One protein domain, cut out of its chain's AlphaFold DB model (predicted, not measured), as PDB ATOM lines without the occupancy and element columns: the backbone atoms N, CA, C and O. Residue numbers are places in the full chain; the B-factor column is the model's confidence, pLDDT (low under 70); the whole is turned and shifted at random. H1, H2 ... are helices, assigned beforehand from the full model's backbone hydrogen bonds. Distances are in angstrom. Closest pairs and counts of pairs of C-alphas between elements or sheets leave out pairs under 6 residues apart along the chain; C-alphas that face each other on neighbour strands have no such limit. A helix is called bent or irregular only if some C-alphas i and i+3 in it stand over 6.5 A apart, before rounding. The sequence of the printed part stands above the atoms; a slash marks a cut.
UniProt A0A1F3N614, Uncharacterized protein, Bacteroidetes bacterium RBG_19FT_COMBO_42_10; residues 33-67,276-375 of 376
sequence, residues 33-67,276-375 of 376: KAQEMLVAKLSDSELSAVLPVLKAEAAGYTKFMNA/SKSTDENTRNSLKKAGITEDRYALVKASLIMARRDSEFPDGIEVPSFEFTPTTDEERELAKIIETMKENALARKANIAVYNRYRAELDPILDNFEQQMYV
ATOM      1  N   LYS A  33      13.875  91.096   1.157       38.03
ATOM      2  CA  LYS A  33      14.356  89.743   0.801       38.03
ATOM      3  C   LYS A  33      14.711  88.860   1.999       38.03
ATOM      4  O   LYS A  33      14.726  87.641   1.867       38.03
ATOM      5  N   ALA A  34      14.880  89.426   3.194       37.03
ATOM      6  CA  ALA A  34      14.963  88.638   4.430       37.03
ATOM      7  C   ALA A  34      13.602  88.021   4.837       37.03
ATOM      8  O   ALA A  34      13.553  87.091   5.638       37.03
ATOM      9  N   GLN A  35      12.501  88.498   4.241       39.72
ATOM     10  CA  GLN A  35      11.150  87.938   4.363       39.72
ATOM     11  C   GLN A  35      10.908  86.664   3.522       39.72
ATOM     12  O   GLN A  35       9.833  86.075   3.621       39.72
ATOM     13  N   GLU A  36      11.871  86.192   2.718       45.06
ATOM     14  CA  GLU A  36      11.669  85.055   1.796       45.06
ATOM     15  C   GLU A  36      11.850  83.647   2.401       45.06
ATOM     16  O   GLU A  36      11.728  82.666   1.666       45.06
ATOM     17  N   MET A  37      12.108  83.472   3.703       47.28
ATOM     18  CA  MET A  37      12.516  82.139   4.187       47.28
ATOM     19  C   MET A  37      11.436  81.186   4.701       47.28
ATOM     20  O   MET A  37      11.761  80.012   4.837       47.28
ATOM     21  N   LEU A  38      10.164  81.568   4.861       56.47
ATOM     22  CA  LEU A  38       9.088  80.584   5.087       56.47
ATOM     23  C   LEU A  38       7.765  81.044   4.460       56.47
ATOM     24  O   LEU A  38       6.917  81.642   5.120       56.47
ATOM     25  N   VAL A  39       7.566  80.728   3.179       66.19
ATOM     26  CA  VAL A  39       6.249  80.857   2.544       66.19
ATOM     27  C   VAL A  39       5.427  79.642   2.946       66.19
ATOM     28  O   VAL A  39       5.688  78.519   2.514       66.19
ATOM     29  N   ALA A  40       4.413  79.852   3.784       78.25
ATOM     30  CA  ALA A  40       3.476  78.794   4.115       78.25
ATOM     31  C   ALA A  40       2.801  78.296   2.832       78.25
ATOM     32  O   ALA A  40       2.161  79.081   2.125       78.25
ATOM     33  N   LYS A  41       2.918  76.994   2.543       86.56
ATOM     34  CA  LYS A  41       2.103  76.353   1.510       86.56
ATOM     35  C   LYS A  41       0.639  76.436   1.936       86.56
ATOM     36  O   LYS A  41       0.265  75.887   2.973       86.56
ATOM     37  N   LEU A  42      -0.151  77.141   1.139       88.88
ATOM     38  CA  LEU A  42      -1.574  77.338   1.338       88.88
ATOM     39  C   LEU A  42      -2.334  76.106   0.849       88.88
ATOM     40  O   LEU A  42      -1.959  75.456  -0.129       88.88
ATOM     41  N   SER A  43      -3.433  75.802   1.528       90.25
ATOM     42  CA  SER A  43      -4.384  74.775   1.106       90.25
ATOM     43  C   SER A  43      -5.791  75.356   1.028       90.25
ATOM     44  O   SER A  43      -6.101  76.336   1.702       90.25
ATOM     45  N   ASP A  44      -6.655  74.742   0.220       89.56
ATOM     46  CA  ASP A  44      -8.051  75.179   0.080       89.56
ATOM     47  C   ASP A  44      -8.823  75.124   1.399       89.56
ATOM     48  O   ASP A  44      -9.619  76.014   1.691       89.56
ATOM     49  N   SER A  45      -8.582  74.086   2.203       88.19
ATOM     50  CA  SER A  45      -9.230  73.910   3.503       88.19
ATOM     51  C   SER A  45      -8.790  74.975   4.502       88.19
ATOM     52  O   SER A  45      -9.626  75.529   5.212       88.19
ATOM     53  N   GLU A  46      -7.496  75.294   4.530       87.12
ATOM     54  CA  GLU A  46      -6.964  76.363   5.371       87.12
ATOM     55  C   GLU A  46      -7.500  77.724   4.936       87.12
ATOM     56  O   GLU A  46      -8.000  78.480   5.765       87.12
ATOM     57  N   LEU A  47      -7.482  78.017   3.634       89.19
ATOM     58  CA  LEU A  47      -8.001  79.282   3.132       89.19
ATOM     59  C   LEU A  47      -9.501  79.424   3.406       89.19
ATOM     60  O   LEU A  47      -9.934  80.483   3.845       89.19
ATOM     61  N   SER A  48     -10.282  78.353   3.257       87.94
ATOM     62  CA  SER A  48     -11.713  78.350   3.595       87.94
ATOM     63  C   SER A  48     -11.977  78.635   5.080       87.94
ATOM     64  O   SER A  48     -12.974  79.274   5.411       87.94
ATOM     65  N   ALA A  49     -11.090  78.193   5.978       87.38
ATOM     66  CA  ALA A  49     -11.192  78.465   7.413       87.38
ATOM     67  C   ALA A  49     -10.762  79.898   7.777       87.38
ATOM     68  O   ALA A  49     -11.327  80.507   8.684       87.38
ATOM     69  N   VAL A  50      -9.778  80.442   7.057       89.19
ATOM     70  CA  VAL A  50      -9.197  81.769   7.300       89.19
ATOM     71  C   VAL A  50     -10.015  82.894   6.655       89.19
ATOM     72  O   VAL A  50     -10.108  83.989   7.209       89.19
ATOM     73  N   LEU A  51     -10.640  82.642   5.505       90.50
ATOM     74  CA  LEU A  51     -11.333  83.654   4.707       90.50
ATOM     75  C   LEU A  51     -12.430  84.419   5.474       90.50
ATOM     76  O   LEU A  51     -12.486  85.642   5.337       90.50
ATOM     77  N   PRO A  52     -13.272  83.788   6.320       89.62
ATOM     78  CA  PRO A  52     -14.221  84.526   7.152       89.62
ATOM     79  C   PRO A  52     -13.544  85.480   8.147       89.62
ATOM     80  O   PRO A  52     -14.075  86.559   8.404       89.62
ATOM     81  N   VAL A  53     -12.374  85.107   8.683       89.31
ATOM     82  CA  VAL A  53     -11.590  85.947   9.604       89.31
ATOM     83  C   VAL A  53     -11.015  87.148   8.860       89.31
ATOM     84  O   VAL A  53     -11.199  88.274   9.310       89.31
ATOM     85  N   LEU A  54     -10.429  86.925   7.678       88.06
ATOM     86  CA  LEU A  54      -9.905  87.993   6.820       88.06
ATOM     87  C   LEU A  54     -10.993  89.001   6.429       88.06
ATOM     88  O   LEU A  54     -10.770  90.208   6.491       88.06
ATOM     89  N   LYS A  55     -12.189  88.518   6.067       88.25
ATOM     90  CA  LYS A  55     -13.340  89.377   5.743       88.25
ATOM     91  C   LYS A  55     -13.785  90.211   6.944       88.25
ATOM     92  O   LYS A  55     -14.082  91.392   6.783       88.25
ATOM     93  N   ALA A  56     -13.842  89.609   8.131       84.69
ATOM     94  CA  ALA A  56     -14.220  90.309   9.355       84.69
ATOM     95  C   ALA A  56     -13.175  91.361   9.763       84.69
ATOM     96  O   ALA A  56     -13.550  92.474  10.123       84.69
ATOM     97  N   GLU A  57     -11.887  91.027   9.656       83.94
ATOM     98  CA  GLU A  57     -10.769  91.943   9.898       83.94
ATOM     99  C   GLU A  57     -10.833  93.136   8.928       83.94
ATOM    100  O   GLU A  57     -10.911  94.280   9.374       83.94
ATOM    101  N   ALA A  58     -10.920  92.888   7.615       83.75
ATOM    102  CA  ALA A  58     -11.028  93.944   6.607       83.75
ATOM    103  C   ALA A  58     -12.266  94.839   6.812       83.75
ATOM    104  O   ALA A  58     -12.160  96.063   6.753       83.75
ATOM    105  N   ALA A  59     -13.431  94.257   7.122       82.94
ATOM    106  CA  ALA A  59     -14.640  95.027   7.418       82.94
ATOM    107  C   ALA A  59     -14.497  95.885   8.690       82.94
ATOM    108  O   ALA A  59     -14.953  97.031   8.717       82.94
ATOM    109  N   GLY A  60     -13.850  95.348   9.731       78.31
ATOM    110  CA  GLY A  60     -13.529  96.081  10.956       78.31
ATOM    111  C   GLY A  60     -12.631  97.286  10.683       78.31
ATOM    112  O   GLY A  60     -12.926  98.389  11.144       78.31
ATOM    113  N   TYR A  61     -11.603  97.110   9.854       74.00
ATOM    114  CA  TYR A  61     -10.725  98.203   9.440       74.00
ATOM    115  C   TYR A  61     -11.425  99.250   8.583       74.00
ATOM    116  O   TYR A  61     -11.286 100.438   8.856       74.00
ATOM    117  N   THR A  62     -12.225  98.854   7.590       78.00
ATOM    118  CA  THR A  62     -13.007  99.821   6.804       78.00
ATOM    119  C   THR A  62     -13.924 100.646   7.706       78.00
ATOM    120  O   THR A  62     -14.032 101.861   7.543       78.00
ATOM    121  N   LYS A  63     -14.548 100.016   8.709       78.50
ATOM    122  CA  LYS A  63     -15.351 100.726   9.709       78.50
ATOM    123  C   LYS A  63     -14.507 101.707  10.531       78.50
ATOM    124  O   LYS A  63     -14.941 102.841  10.721       78.50
ATOM    125  N   PHE A  64     -13.315 101.303  10.971       75.00
ATOM    126  CA  PHE A  64     -12.375 102.169  11.686       75.00
ATOM    127  C   PHE A  64     -11.933 103.370  10.839       75.00
ATOM    128  O   PHE A  64     -12.071 104.505  11.284       75.00
ATOM    129  N   MET A  65     -11.488 103.149   9.598       75.06
ATOM    130  CA  MET A  65     -11.053 104.216   8.690       75.06
ATOM    131  C   MET A  65     -12.182 105.199   8.377       75.06
ATOM    132  O   MET A  65     -11.973 106.409   8.408       75.06
ATOM    133  N   ASN A  66     -13.401 104.704   8.151       79.88
ATOM    134  CA  ASN A  66     -14.572 105.561   7.961       79.88
ATOM    135  C   ASN A  66     -14.892 106.379   9.220       79.88
ATOM    136  O   ASN A  66     -15.251 107.554   9.119       79.88
ATOM    137  N   ALA A  67     -14.759 105.783  10.408       76.06
ATOM    138  CA  ALA A  67     -14.953 106.487  11.671       76.06
ATOM    139  C   ALA A  67     -13.879 107.563  11.892       76.06
ATOM    140  O   ALA A  67     -14.221 108.680  12.275       76.06
ATOM    141  N   SER A 276     -14.999 101.488  19.720       47.34
ATOM    142  CA  SER A 276     -14.670 100.948  21.054       47.34
ATOM    143  C   SER A 276     -14.567  99.422  21.201       47.34
ATOM    144  O   SER A 276     -14.306  98.938  22.302       47.34
ATOM    145  N   LYS A 277     -14.738  98.628  20.136       53.88
ATOM    146  CA  LYS A 277     -14.441  97.185  20.201       53.88
ATOM    147  C   LYS A 277     -13.119  96.924  19.512       53.88
ATOM    148  O   LYS A 277     -13.042  97.096  18.299       53.88
ATOM    149  N   SER A 278     -12.116  96.479  20.273       55.47
ATOM    150  CA  SER A 278     -10.831  96.113  19.686       55.47
ATOM    151  C   SER A 278     -11.073  95.047  18.617       55.47
ATOM    152  O   SER A 278     -11.616  93.963  18.866       55.47
ATOM    153  N   THR A 279     -10.734  95.395  17.380       63.03
ATOM    154  CA  THR A 279     -10.770  94.484  16.232       63.03
ATOM    155  C   THR A 279      -9.981  93.209  16.564       63.03
ATOM    156  O   THR A 279     -10.379  92.110  16.181       63.03
ATOM    157  N   ASP A 280      -8.955  93.346  17.405       65.56
ATOM    158  CA  ASP A 280      -8.074  92.293  17.900       65.56
ATOM    159  C   ASP A 280      -8.779  91.205  18.716       65.56
ATOM    160  O   ASP A 280      -8.525  90.020  18.496       65.56
ATOM    161  N   GLU A 281      -9.690  91.545  19.636       71.62
ATOM    162  CA  GLU A 281     -10.353  90.526  20.463       71.62
ATOM    163  C   GLU A 281     -11.336  89.685  19.634       71.62
ATOM    164  O   GLU A 281     -11.434  88.462  19.796       71.62
ATOM    165  N   ASN A 282     -12.018  90.318  18.677       73.88
ATOM    166  CA  ASN A 282     -12.903  89.627  17.742       73.88
ATOM    167  C   ASN A 282     -12.120  88.725  16.778       73.88
ATOM    168  O   ASN A 282     -12.530  87.582  16.539       73.88
ATOM    169  N   THR A 283     -10.980  89.200  16.271       78.19
ATOM    170  CA  THR A 283     -10.078  88.416  15.420       78.19
ATOM    171  C   THR A 283      -9.515  87.224  16.187       78.19
ATOM    172  O   THR A 283      -9.669  86.090  15.737       78.19
ATOM    173  N   ARG A 284      -8.986  87.425  17.402       80.50
ATOM    174  CA  ARG A 284      -8.449  86.348  18.254       80.50
ATOM    175  C   ARG A 284      -9.491  85.274  18.567       80.50
ATOM    176  O   ARG A 284      -9.211  84.079  18.463       80.50
ATOM    177  N   ASN A 285     -10.718  85.674  18.904       82.75
ATOM    178  CA  ASN A 285     -11.813  84.733  19.150       82.75
ATOM    179  C   ASN A 285     -12.213  83.954  17.888       82.75
ATOM    180  O   ASN A 285     -12.539  82.766  17.970       82.75
ATOM    181  N   SER A 286     -12.173  84.601  16.723       84.50
ATOM    182  CA  SER A 286     -12.478  83.967  15.437       84.50
ATOM    183  C   SER A 286     -11.382  82.983  15.017       84.50
ATOM    184  O   SER A 286     -11.696  81.864  14.618       84.50
ATOM    185  N   LEU A 287     -10.110  83.337  15.221       85.19
ATOM    186  CA  LEU A 287      -8.960  82.452  15.011       85.19
ATOM    187  C   LEU A 287      -9.024  81.212  15.907       85.19
ATOM    188  O   LEU A 287      -8.878  80.087  15.428       85.19
ATOM    189  N   LYS A 288      -9.359  81.396  17.191       86.56
ATOM    190  CA  LYS A 288      -9.551  80.285  18.132       86.56
ATOM    191  C   LYS A 288     -10.668  79.335  17.689       86.56
ATOM    192  O   LYS A 288     -10.501  78.123  17.793       86.56
ATOM    193  N   LYS A 289     -11.788  79.859  17.173       85.88
ATOM    194  CA  LYS A 289     -12.882  79.041  16.613       85.88
ATOM    195  C   LYS A 289     -12.467  78.299  15.340       85.88
ATOM    196  O   LYS A 289     -12.923  77.181  15.134       85.88
ATOM    197  N   ALA A 290     -11.610  78.903  14.519       82.25
ATOM    198  CA  ALA A 290     -11.065  78.287  13.312       82.25
ATOM    199  C   ALA A 290      -9.951  77.260  13.601       82.25
ATOM    200  O   ALA A 290      -9.554  76.527  12.700       82.25
ATOM    201  N   GLY A 291      -9.448  77.187  14.841       87.69
ATOM    202  CA  GLY A 291      -8.337  76.308  15.212       87.69
ATOM    203  C   GLY A 291      -6.983  76.773  14.668       87.69
ATOM    204  O   GLY A 291      -6.092  75.950  14.472       87.69
ATOM    205  N   ILE A 292      -6.829  78.074  14.406       85.88
ATOM    206  CA  ILE A 292      -5.644  78.668  13.775       85.88
ATOM    207  C   ILE A 292      -4.938  79.566  14.790       85.88
ATOM    208  O   ILE A 292      -5.578  80.359  15.478       85.88
ATOM    209  N   THR A 293      -3.615  79.433  14.906       84.88
ATOM    210  CA  THR A 293      -2.801  80.301  15.769       84.88
ATOM    211  C   THR A 293      -2.570  81.663  15.115       84.88
ATOM    212  O   THR A 293      -2.589  81.775  13.891       84.88
ATOM    213  N   GLU A 294      -2.312  82.700  15.916       76.62
ATOM    214  CA  GLU A 294      -1.995  84.043  15.400       76.62
ATOM    215  C   GLU A 294      -0.757  84.015  14.478       76.62
ATOM    216  O   GLU A 294      -0.807  84.560  13.377       76.62
ATOM    217  N   ASP A 295       0.292  83.268  14.845       78.44
ATOM    218  CA  ASP A 295       1.490  83.082  14.008       78.44
ATOM    219  C   ASP A 295       1.169  82.421  12.659       78.44
ATOM    220  O   ASP A 295       1.645  82.851  11.606       78.44
ATOM    221  N   ARG A 296       0.325  81.376  12.663       84.12
ATOM    222  CA  ARG A 296      -0.072  80.699  11.423       84.12
ATOM    223  C   ARG A 296      -0.925  81.614  10.554       84.12
ATOM    224  O   ARG A 296      -0.752  81.628   9.339       84.12
ATOM    225  N   TYR A 297      -1.808  82.393  11.169       82.62
ATOM    226  CA  TYR A 297      -2.622  83.382  10.477       82.62
ATOM    227  C   TYR A 297      -1.771  84.473   9.814       82.62
ATOM    228  O   TYR A 297      -1.989  84.784   8.643       82.62
ATOM    229  N   ALA A 298      -0.760  84.998  10.512       79.50
ATOM    230  CA  ALA A 298       0.184  85.966   9.958       79.50
ATOM    231  C   ALA A 298       0.944  85.399   8.747       79.50
ATOM    232  O   ALA A 298       1.037  86.061   7.712       79.50
ATOM    233  N   LEU A 299       1.407  84.144   8.832       83.12
ATOM    234  CA  LEU A 299       2.048  83.449   7.711       83.12
ATOM    235  C   LEU A 299       1.098  83.255   6.523       83.12
ATOM    236  O   LEU A 299       1.508  83.445   5.381       83.12
ATOM    237  N   VAL A 300      -0.172  82.913   6.767       86.19
ATOM    238  CA  VAL A 300      -1.181  82.804   5.701       86.19
ATOM    239  C   VAL A 300      -1.407  84.159   5.024       86.19
ATOM    240  O   VAL A 300      -1.390  84.215   3.797       86.19
ATOM    241  N   LYS A 301      -1.544  85.254   5.788       86.12
ATOM    242  CA  LYS A 301      -1.669  86.615   5.230       86.12
ATOM    243  C   LYS A 301      -0.470  86.984   4.354       86.12
ATOM    244  O   LYS A 301      -0.659  87.396   3.212       86.12
ATOM    245  N   ALA A 302       0.750  86.767   4.846       83.12
ATOM    246  CA  ALA A 302       1.972  87.032   4.087       83.12
ATOM    247  C   ALA A 302       2.050  86.191   2.799       83.12
ATOM    248  O   ALA A 302       2.332  86.725   1.726       83.12
ATOM    249  N   SER A 303       1.725  84.895   2.877       86.12
ATOM    250  CA  SER A 303       1.668  84.006   1.710       86.12
ATOM    251  C   SER A 303       0.624  84.439   0.678       86.12
ATOM    252  O   SER A 303       0.863  84.262  -0.512       86.12
ATOM    253  N   LEU A 304      -0.519  84.994   1.099       88.62
ATOM    254  CA  LEU A 304      -1.559  85.496   0.194       88.62
ATOM    255  C   LEU A 304      -1.128  86.779  -0.528       88.62
ATOM    256  O   LEU A 304      -1.304  86.868  -1.740       88.62
ATOM    257  N   ILE A 305      -0.512  87.728   0.185       85.00
ATOM    258  CA  ILE A 305       0.052  88.954  -0.410       85.00
ATOM    259  C   ILE A 305       1.146  88.592  -1.424       85.00
ATOM    260  O   ILE A 305       1.161  89.091  -2.548       85.00
ATOM    261  N   MET A 306       2.036  87.663  -1.060       85.81
ATOM    262  CA  MET A 306       3.084  87.194  -1.967       85.81
ATOM    263  C   MET A 306       2.500  86.466  -3.183       85.81
ATOM    264  O   MET A 306       2.917  86.739  -4.301       85.81
ATOM    265  N   ALA A 307       1.502  85.596  -2.994       89.94
ATOM    266  CA  ALA A 307       0.839  84.897  -4.094       89.94
ATOM    267  C   ALA A 307       0.125  85.854  -5.060       89.94
ATOM    268  O   ALA A 307       0.145  85.611  -6.265       89.94
ATOM    269  N   ARG A 308      -0.462  86.947  -4.551       90.81
ATOM    270  CA  ARG A 308      -1.038  88.020  -5.371       90.81
ATOM    271  C   ARG A 308       0.023  88.651  -6.268       90.81
ATOM    272  O   ARG A 308      -0.145  88.640  -7.485       90.81
ATOM    273  N   ARG A 309       1.134  89.116  -5.690       87.12
ATOM    274  CA  ARG A 309       2.257  89.706  -6.440       87.12
ATOM    275  C   ARG A 309       2.850  88.722  -7.451       87.12
ATOM    276  O   ARG A 309       3.064  89.061  -8.609       87.12
ATOM    277  N   ASP A 310       3.075  87.485  -7.025       90.31
ATOM    278  CA  ASP A 310       3.621  86.428  -7.872       90.31
ATOM    279  C   ASP A 310       2.666  86.046  -9.016       90.31
ATOM    280  O   ASP A 310       3.118  85.629 -10.079       90.31
ATOM    281  N   SER A 311       1.349  86.210  -8.842       92.50
ATOM    282  CA  SER A 311       0.365  85.943  -9.900       92.50
ATOM    283  C   SER A 311       0.467  86.905 -11.088       92.50
ATOM    284  O   SER A 311       0.020  86.558 -12.181       92.50
ATOM    285  N   GLU A 312       1.056  88.090 -10.895       90.44
ATOM    286  CA  GLU A 312       1.301  89.068 -11.963       90.44
ATOM    287  C   GLU A 312       2.488  88.665 -12.841       90.44
ATOM    288  O   GLU A 312       2.503  88.952 -14.038       90.44
ATOM    289  N   PHE A 313       3.469  87.963 -12.261       90.44
ATOM    290  CA  PHE A 313       4.651  87.471 -12.965       90.44
ATOM    291  C   PHE A 313       5.037  86.046 -12.517       90.44
ATOM    292  O   PHE A 313       6.090  85.838 -11.905       90.44
ATOM    293  N   PRO A 314       4.207  85.033 -12.837       87.12
ATOM    294  CA  PRO A 314       4.373  83.669 -12.326       87.12
ATOM    295  C   PRO A 314       5.652  82.988 -12.829       87.12
ATOM    296  O   PRO A 314       6.247  82.169 -12.119       87.12
ATOM    297  N   ASP A 315       6.100  83.345 -14.035       86.50
ATOM    298  CA  ASP A 315       7.316  82.812 -14.653       86.50
ATOM    299  C   ASP A 315       8.599  83.324 -13.979       86.50
ATOM    300  O   ASP A 315       9.657  82.721 -14.141       86.50
ATOM    301  N   GLY A 316       8.510  84.386 -13.169       82.69
ATOM    302  CA  GLY A 316       9.629  84.902 -12.378       82.69
ATOM    303  C   GLY A 316      10.018  84.039 -11.183       82.69
ATOM    304  O   GLY A 316      11.059  84.283 -10.573       82.69
ATOM    305  N   ILE A 317       9.211  83.032 -10.828       84.94
ATOM    306  CA  ILE A 317       9.568  82.080  -9.774       84.94
ATOM    307  C   ILE A 317      10.439  80.976 -10.375       84.94
ATOM    308  O   ILE A 317       9.951  79.980 -10.929       84.94
ATOM    309  N   GLU A 318      11.745  81.122 -10.210       84.88
ATOM    310  CA  GLU A 318      12.711  80.087 -10.557       84.88
ATOM    311  C   GLU A 318      12.707  78.976  -9.501       84.88
ATOM    312  O   GLU A 318      12.767  79.227  -8.297       84.88
ATOM    313  N   VAL A 319      12.617  77.724  -9.954       85.62
ATOM    314  CA  VAL A 319      12.767  76.555  -9.080       85.62
ATOM    315  C   VAL A 319      14.222  76.116  -9.196       85.62
ATOM    316  O   VAL A 319      14.591  75.580 -10.244       85.62
ATOM    317  N   PRO A 320      15.061  76.353  -8.175       81.06
ATOM    318  CA  PRO A 320      16.466  76.012  -8.269       81.06
ATOM    319  C   PRO A 320      16.639  74.495  -8.387       81.06
ATOM    320  O   PRO A 320      15.987  73.705  -7.700       81.06
ATOM    321  N   SER A 321      17.548  74.099  -9.269       79.12
ATOM    322  CA  SER A 321      18.014  72.725  -9.423       79.12
ATOM    323  C   SER A 321      19.529  72.710  -9.310       79.12
ATOM    324  O   SER A 321      20.196  73.567  -9.891       79.12
ATOM    325  N   PHE A 322      20.079  71.726  -8.607       75.44
ATOM    326  CA  PHE A 322      21.515  71.490  -8.574       75.44
ATOM    327  C   PHE A 322      21.805  70.035  -8.922       75.44
ATOM    328  O   PHE A 322      21.116  69.122  -8.472       75.44
ATOM    329  N   GLU A 323      22.840  69.832  -9.728       72.88
ATOM    330  CA  GLU A 323      23.325  68.517 -10.133       72.88
ATOM    331  C   GLU A 323      24.714  68.299  -9.527       72.88
ATOM    332  O   GLU A 323      25.732  68.331 -10.214       72.88
ATOM    333  N   PHE A 324      24.783  68.131  -8.206       77.94
ATOM    334  CA  PHE A 324      25.999  67.635  -7.563       77.94
ATOM    335  C   PHE A 324      25.655  66.761  -6.360       77.94
ATOM    336  O   PHE A 324      24.669  66.990  -5.659       77.94
ATOM    337  N   THR A 325      26.488  65.753  -6.114       82.25
ATOM    338  CA  THR A 325      26.398  64.922  -4.911       82.25
ATOM    339  C   THR A 325      27.228  65.589  -3.815       82.25
ATOM    340  O   THR A 325      28.438  65.703  -4.002       82.25
ATOM    341  N   PRO A 326      26.640  66.043  -2.695       82.88
ATOM    342  CA  PRO A 326      27.384  66.758  -1.663       82.88
ATOM    343  C   PRO A 326      28.404  65.838  -0.973       82.88
ATOM    344  O   PRO A 326      28.038  64.860  -0.317       82.88
ATOM    345  N   THR A 327      29.690  66.155  -1.117       86.44
ATOM    346  CA  THR A 327      30.826  65.390  -0.577       86.44
ATOM    347  C   THR A 327      31.511  66.062   0.612       86.44
ATOM    348  O   THR A 327      32.108  65.356   1.428       86.44
ATOM    349  N   THR A 328      31.394  67.386   0.758       87.44
ATOM    350  CA  THR A 328      31.892  68.141   1.924       87.44
ATOM    351  C   THR A 328      30.764  68.628   2.835       87.44
ATOM    352  O   THR A 328      29.593  68.634   2.452       87.44
ATOM    353  N   ASP A 329      31.096  69.041   4.060       82.69
ATOM    354  CA  ASP A 329      30.105  69.601   4.986       82.69
ATOM    355  C   ASP A 329      29.538  70.935   4.474       82.69
ATOM    356  O   ASP A 329      28.340  71.176   4.593       82.69
ATOM    357  N   GLU A 330      30.351  71.758   3.807       79.56
ATOM    358  CA  GLU A 330      29.877  72.984   3.154       79.56
ATOM    359  C   GLU A 330      28.922  72.683   1.991       79.56
ATOM    360  O   GLU A 330      27.904  73.352   1.830       79.56
ATOM    361  N   GLU A 331      29.219  71.650   1.202       80.19
ATOM    362  CA  GLU A 331      28.355  71.177   0.117       80.19
ATOM    363  C   GLU A 331      27.019  70.624   0.641       80.19
ATOM    364  O   GLU A 331      25.985  70.817   0.004       80.19
ATOM    365  N   ARG A 332      27.008  69.981   1.819       82.75
ATOM    366  CA  ARG A 332      25.776  69.515   2.482       82.75
ATOM    367  C   ARG A 332      24.916  70.669   2.980       82.75
ATOM    368  O   ARG A 332      23.701  70.623   2.809       82.75
ATOM    369  N   GLU A 333      25.517  71.689   3.586       78.44
ATOM    370  CA  GLU A 333      24.781  72.883   4.022       78.44
ATOM    371  C   GLU A 333      24.232  73.668   2.824       78.44
ATOM    372  O   GLU A 333      23.064  74.053   2.824       78.44
ATOM    373  N   LEU A 334      25.014  73.810   1.751       77.50
ATOM    374  CA  LEU A 334      24.533  74.415   0.512       77.50
ATOM    375  C   LEU A 334      23.367  73.620  -0.097       77.50
ATOM    376  O   LEU A 334      22.367  74.213  -0.490       77.50
ATOM    377  N   ALA A 335      23.452  72.286  -0.127       80.81
ATOM    378  CA  ALA A 335      22.365  71.436  -0.607       80.81
ATOM    379  C   ALA A 335      21.072  71.616   0.215       80.81
ATOM    380  O   ALA A 335      19.992  71.699  -0.367       80.81
ATOM    381  N   LYS A 336      21.161  71.755   1.548       82.44
ATOM    382  CA  LYS A 336      19.998  72.053   2.409       82.44
ATOM    383  C   LYS A 336      19.370  73.411   2.099       82.44
ATOM    384  O   LYS A 336      18.144  73.524   2.076       82.44
ATOM    385  N   ILE A 337      20.195  74.431   1.855       80.94
ATOM    386  CA  ILE A 337      19.717  75.767   1.476       80.94
ATOM    387  C   ILE A 337      18.978  75.684   0.141       80.94
ATOM    388  O   ILE A 337      17.864  76.190   0.031       80.94
ATOM    389  N   ILE A 338      19.554  75.003  -0.854       78.94
ATOM    390  CA  ILE A 338      18.933  74.886  -2.176       78.94
ATOM    391  C   ILE A 338      17.629  74.079  -2.114       78.94
ATOM    392  O   ILE A 338      16.649  74.487  -2.734       78.94
ATOM    393  N   GLU A 339      17.570  72.990  -1.343       83.00
ATOM    394  CA  GLU A 339      16.314  72.253  -1.141       83.00
ATOM    395  C   GLU A 339      15.254  73.122  -0.449       83.00
ATOM    396  O   GLU A 339      14.124  73.181  -0.922       83.00
ATOM    397  N   THR A 340      15.621  73.906   0.569       80.88
ATOM    398  CA  THR A 340      14.696  74.877   1.187       80.88
ATOM    399  C   THR A 340      14.191  75.908   0.169       80.88
ATOM    400  O   THR A 340      12.998  76.199   0.101       80.88
ATOM    401  N   MET A 341      15.079  76.450  -0.672       80.38
ATOM    402  CA  MET A 341      14.699  77.400  -1.726       80.38
ATOM    403  C   MET A 341      13.766  76.762  -2.760       80.38
ATOM    404  O   MET A 341      12.814  77.396  -3.212       80.38
ATOM    405  N   LYS A 342      14.019  75.503  -3.123       85.50
ATOM    406  CA  LYS A 342      13.182  74.725  -4.035       85.50
ATOM    407  C   LYS A 342      11.801  74.471  -3.442       85.50
ATOM    408  O   LYS A 342      10.805  74.697  -4.127       85.50
ATOM    409  N   GLU A 343      11.724  74.057  -2.180       85.88
ATOM    410  CA  GLU A 343      10.462  73.887  -1.456       85.88
ATOM    411  C   GLU A 343       9.669  75.198  -1.404       85.88
ATOM    412  O   GLU A 343       8.480  75.205  -1.728       85.88
ATOM    413  N   ASN A 344      10.332  76.322  -1.114       84.62
ATOM    414  CA  ASN A 344       9.712  77.648  -1.104       84.62
ATOM    415  C   ASN A 344       9.216  78.074  -2.496       84.62
ATOM    416  O   ASN A 344       8.085  78.544  -2.625       84.62
ATOM    417  N   ALA A 345      10.009  77.879  -3.552       86.50
ATOM    418  CA  ALA A 345       9.609  78.190  -4.926       86.50
ATOM    419  C   ALA A 345       8.391  77.359  -5.364       86.50
ATOM    420  O   ALA A 345       7.448  77.881  -5.962       86.50
ATOM    421  N   LEU A 346       8.368  76.069  -5.018       90.00
ATOM    422  CA  LEU A 346       7.226  75.190  -5.276       90.00
ATOM    423  C   LEU A 346       5.993  75.594  -4.456       90.00
ATOM    424  O   LEU A 346       4.881  75.574  -4.989       90.00
ATOM    425  N   ALA A 347       6.170  75.989  -3.193       89.25
ATOM    426  CA  ALA A 347       5.091  76.501  -2.353       89.25
ATOM    427  C   ALA A 347       4.495  77.790  -2.934       89.25
ATOM    428  O   ALA A 347       3.279  77.874  -3.072       89.25
ATOM    429  N   ARG A 348       5.323  78.748  -3.368       91.06
ATOM    430  CA  ARG A 348       4.874  79.982  -4.036       91.06
ATOM    431  C   ARG A 348       4.077  79.687  -5.303       91.06
ATOM    432  O   ARG A 348       2.949  80.156  -5.429       91.06
ATOM    433  N   LYS A 349       4.588  78.820  -6.188       91.19
ATOM    434  CA  LYS A 349       3.853  78.392  -7.396       91.19
ATOM    435  C   LYS A 349       2.509  77.741  -7.061       91.19
ATOM    436  O   LYS A 349       1.505  78.041  -7.703       91.19
ATOM    437  N   ALA A 350       2.465  76.879  -6.044       92.12
ATOM    438  CA  ALA A 350       1.215  76.276  -5.584       92.12
ATOM    439  C   ALA A 350       0.247  77.324  -5.004       92.12
ATOM    440  O   ALA A 350      -0.955  77.268  -5.262       92.12
ATOM    441  N   ASN A 351       0.767  78.306  -4.270       94.06
ATOM    442  CA  ASN A 351      -0.022  79.376  -3.674       94.06
ATOM    443  C   ASN A 351      -0.655  80.285  -4.729       94.06
ATOM    444  O   ASN A 351      -1.795  80.683  -4.525       94.06
ATOM    445  N   ILE A 352       0.003  80.545  -5.868       94.12
ATOM    446  CA  ILE A 352      -0.619  81.259  -7.003       94.12
ATOM    447  C   ILE A 352      -1.898  80.543  -7.447       94.12
ATOM    448  O   ILE A 352      -2.930  81.178  -7.652       94.12
ATOM    449  N   ALA A 353      -1.860  79.212  -7.574       93.00
ATOM    450  CA  ALA A 353      -3.026  78.434  -7.989       93.00
ATOM    451  C   ALA A 353      -4.154  78.465  -6.942       93.00
ATOM    452  O   ALA A 353      -5.334  78.467  -7.297       93.00
ATOM    453  N   VAL A 354      -3.813  78.497  -5.650       92.69
ATOM    454  CA  VAL A 354      -4.790  78.697  -4.571       92.69
ATOM    455  C   VAL A 354      -5.370  80.112  -4.642       92.69
ATOM    456  O   VAL A 354      -6.581  80.250  -4.764       92.69
ATOM    457  N   TYR A 355      -4.535  81.150  -4.657       94.06
ATOM    458  CA  TYR A 355      -4.955  82.549  -4.748       94.06
ATOM    459  C   TYR A 355      -5.865  82.796  -5.959       94.06
ATOM    460  O   TYR A 355      -6.968  83.303  -5.789       94.06
ATOM    461  N   ASN A 356      -5.484  82.338  -7.156       94.25
ATOM    462  CA  ASN A 356      -6.272  82.536  -8.376       94.25
ATOM    463  C   ASN A 356      -7.686  81.939  -8.289       94.25
ATOM    464  O   ASN A 356      -8.604  82.472  -8.911       94.25
ATOM    465  N   ARG A 357      -7.892  80.868  -7.507       94.25
ATOM    466  CA  ARG A 357      -9.230  80.287  -7.284       94.25
ATOM    467  C   ARG A 357     -10.124  81.154  -6.399       94.25
ATOM    468  O   ARG A 357     -11.330  81.163  -6.614       94.25
ATOM    469  N   TYR A 358      -9.546  81.892  -5.454       93.75
ATOM    470  CA  TYR A 358     -10.274  82.768  -4.522       93.75
ATOM    471  C   TYR A 358     -10.078  84.257  -4.831       93.75
ATOM    472  O   TYR A 358     -10.480  85.107  -4.041       93.75
ATOM    473  N   ARG A 359      -9.479  84.591  -5.981       93.88
ATOM    474  CA  ARG A 359      -9.055  85.948  -6.352       93.88
ATOM    475  C   ARG A 359     -10.149  86.991  -6.153       93.88
ATOM    476  O   ARG A 359      -9.926  87.989  -5.485       93.88
ATOM    477  N   ALA A 360     -11.351  86.715  -6.656       92.19
ATOM    478  CA  ALA A 360     -12.485  87.631  -6.553       92.19
ATOM    479  C   ALA A 360     -12.893  87.947  -5.100       92.19
ATOM    480  O   ALA A 360     -13.439  89.014  -4.835       92.19
ATOM    481  N   GLU A 361     -12.643  87.031  -4.162       91.44
ATOM    482  CA  GLU A 361     -12.935  87.228  -2.740       91.44
ATOM    483  C   GLU A 361     -11.756  87.833  -1.974       91.44
ATOM    484  O   GLU A 361     -11.974  88.517  -0.976       91.44
ATOM    485  N   LEU A 362     -10.526  87.564  -2.416       92.00
ATOM    486  CA  LEU A 362      -9.298  87.993  -1.754       92.00
ATOM    487  C   LEU A 362      -8.853  89.392  -2.167       92.00
ATOM    488  O   LEU A 362      -8.412  90.135  -1.300       92.00
ATOM    489  N   ASP A 363      -8.985  89.768  -3.440       92.44
ATOM    490  CA  ASP A 363      -8.492  91.059  -3.935       92.44
ATOM    491  C   ASP A 363      -9.051  92.248  -3.136       92.44
ATOM    492  O   ASP A 363      -8.245  93.020  -2.622       92.44
ATOM    493  N   PRO A 364     -10.370  92.354  -2.862       89.69
ATOM    494  CA  PRO A 364     -10.901  93.467  -2.067       89.69
ATOM    495  C   PRO A 364     -10.399  93.497  -0.614       89.69
ATOM    496  O   PRO A 364     -10.378  94.551   0.021       89.69
ATOM    497  N   ILE A 365     -10.042  92.337  -0.054       88.31
ATOM    498  CA  ILE A 365      -9.506  92.214   1.310       88.31
ATOM    499  C   ILE A 365      -8.044  92.666   1.322       88.31
ATOM    500  O   ILE A 365      -7.648  93.452   2.180       88.31
ATOM    501  N   LEU A 366      -7.253  92.170   0.368       85.81
ATOM    502  CA  LEU A 366      -5.833  92.476   0.251       85.81
ATOM    503  C   LEU A 366      -5.605  93.942  -0.135       85.81
ATOM    504  O   LEU A 366      -4.707  94.557   0.424       85.81
ATOM    505  N   ASP A 367      -6.464  94.529  -0.974       84.88
ATOM    506  CA  ASP A 367      -6.473  95.973  -1.256       84.88
ATOM    507  C   ASP A 367      -6.625  96.803   0.023       84.88
ATOM    508  O   ASP A 367      -5.921  97.790   0.225       84.88
ATOM    509  N   ASN A 368      -7.519  96.374   0.918       76.19
ATOM    510  CA  ASN A 368      -7.733  97.013   2.215       76.19
ATOM    511  C   ASN A 368      -6.470  96.937   3.091       76.19
ATOM    512  O   ASN A 368      -6.119  97.914   3.746       76.19
ATOM    513  N   PHE A 369      -5.776  95.794   3.102       74.69
ATOM    514  CA  PHE A 369      -4.542  95.611   3.877       74.69
ATOM    515  C   PHE A 369      -3.341  96.352   3.283       74.69
ATOM    516  O   PHE A 369      -2.518  96.877   4.026       74.69
ATOM    517  N   GLU A 370      -3.231  96.430   1.959       69.50
ATOM    518  CA  GLU A 370      -2.180  97.207   1.298       69.50
ATOM    519  C   GLU A 370      -2.360  98.701   1.565       69.50
ATOM    520  O   GLU A 370      -1.394  99.363   1.935       69.50
ATOM    521  N   GLN A 371      -3.592  99.223   1.501       63.34
ATOM    522  CA  GLN A 371      -3.883 100.607   1.893       63.34
ATOM    523  C   GLN A 371      -3.454 100.907   3.338       63.34
ATOM    524  O   GLN A 371      -2.991 102.010   3.610       63.34
ATOM    525  N   GLN A 372      -3.532  99.931   4.249       61.16
ATOM    526  CA  GLN A 372      -3.090 100.084   5.641       61.16
ATOM    527  C   GLN A 372      -1.568 100.193   5.790       61.16
ATOM    528  O   GLN A 372      -1.113 100.897   6.682       61.16
ATOM    529  N   MET A 373      -0.767  99.556   4.926       50.12
ATOM    530  CA  MET A 373       0.702  99.680   4.985       50.12
ATOM    531  C   MET A 373       1.203 101.084   4.610       50.12
ATOM    532  O   MET A 373       2.364 101.405   4.860       50.12
ATOM    533  N   TYR A 374       0.335 101.912   4.022       39.62
ATOM    534  CA  TYR A 374       0.621 103.293   3.633       39.62
ATOM    535  C   TYR A 374      -0.080 104.339   4.522       39.62
ATOM    536  O   TYR A 374       0.059 105.535   4.263       39.62
ATOM    537  N   VAL A 375      -0.808 103.920   5.567       36.75
ATOM    538  CA  VAL A 375      -1.364 104.808   6.603       36.75
ATOM    539  C   VAL A 375      -0.476 104.680   7.853       36.75
ATOM    540  O   VAL A 375      -0.498 103.618   8.473       36.75
TER     541      VAL A 375
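AT A GLANCE: This is residues 33 to 67 and 276 to 375 of the 376 residues of an uncharacterized protein of Bacteroidetes bacterium RBG_19FT_COMBO_42_10 (UniProt A0A1F3N614). The long helix H4 bends sharply, and its arm H4a reaches out from a looser group of helices and makes much of the length. H3 lies in the middle, with H4a crossing it near one end; beyond it H1 and H2 run side by side in opposite directions, and H4b crosses H1. The printed part has 135 residues with four named helices, H1 to H4 in order, and no named strand; the class is all helix. It is loose, with a radius of gyration of the C-alphas of 17.8 A, and spans 61 by 29 by 29 A.

IN THESE COORDINATES: H4, residues 329 to 373, was assigned as one helix by its hydrogen bonds but is bent: C-alphas 357 and 360 are 8.1 A apart. H4a, residues 329 to 357, measures 42.6 A from C-alpha 329 at (30.105, 69.601, 4.986); H4b, residues 360 to 373, measures 21.3 A and is irregular, with C-alphas 361 and 364 6.6 A apart. H3, residues 294 to 312, measures 28.0 A, and H2, residues 279 to 290, 16.5 A. H1, residues 44 to 67, measures 34.1 A from C-alpha 44 at (-8.051, 75.179, 0.080); it has a kink of 34 degrees near residue 51 and is only just irregular, with C-alphas 49 and 52 6.8 A apart.

HOW THE PARTS SIT: H4a, with residues 348 to 356, touches H3, about perpendicular at 77 degrees; the closest C-alphas, of Ala 307 and Ile 352, are 4.9 A apart. H4b touches H1 at a steep tilt of 49 degrees, the same way, closest at the C-alphas of Ala 58 and Ile 365, 5.8 A. H1 and H2 touch at a shallow tilt of 14 degrees, opposite ways, closest at the C-alphas of Ala 49 and Ala 290, 5.9 A. H2 and H3 only just touch, only at the corner, with 3 pairs of C-alphas within 8 A, the closest those of Leu 287 and Glu 294 at 7.2 A. H2 is apart from H4a and H4b. Every O i to N i+4 pair is within hydrogen-bond range in H2, against 18 of 20 in H1, 14 of 15 in H3, 23 of 25 in H4a and 7 of 10 in H4b.

THE WHOLE: The C-alphas farthest apart, of Ala 67 and Thr 327, are 62.7 A apart. Residues 68 to 275 are not printed, and C-alphas 67 and 276 are 10.9 A apart across the cut. The link H3 to H4 is long, with 16 residues; H2 to H3 is tight. Residues 327 to 333, of which 329 to 333 belong to H4, stand free. Mean pLDDT of the printed part is 80.5, with residues 33 to 39, 276 to 280 and 370 to 375 under 70.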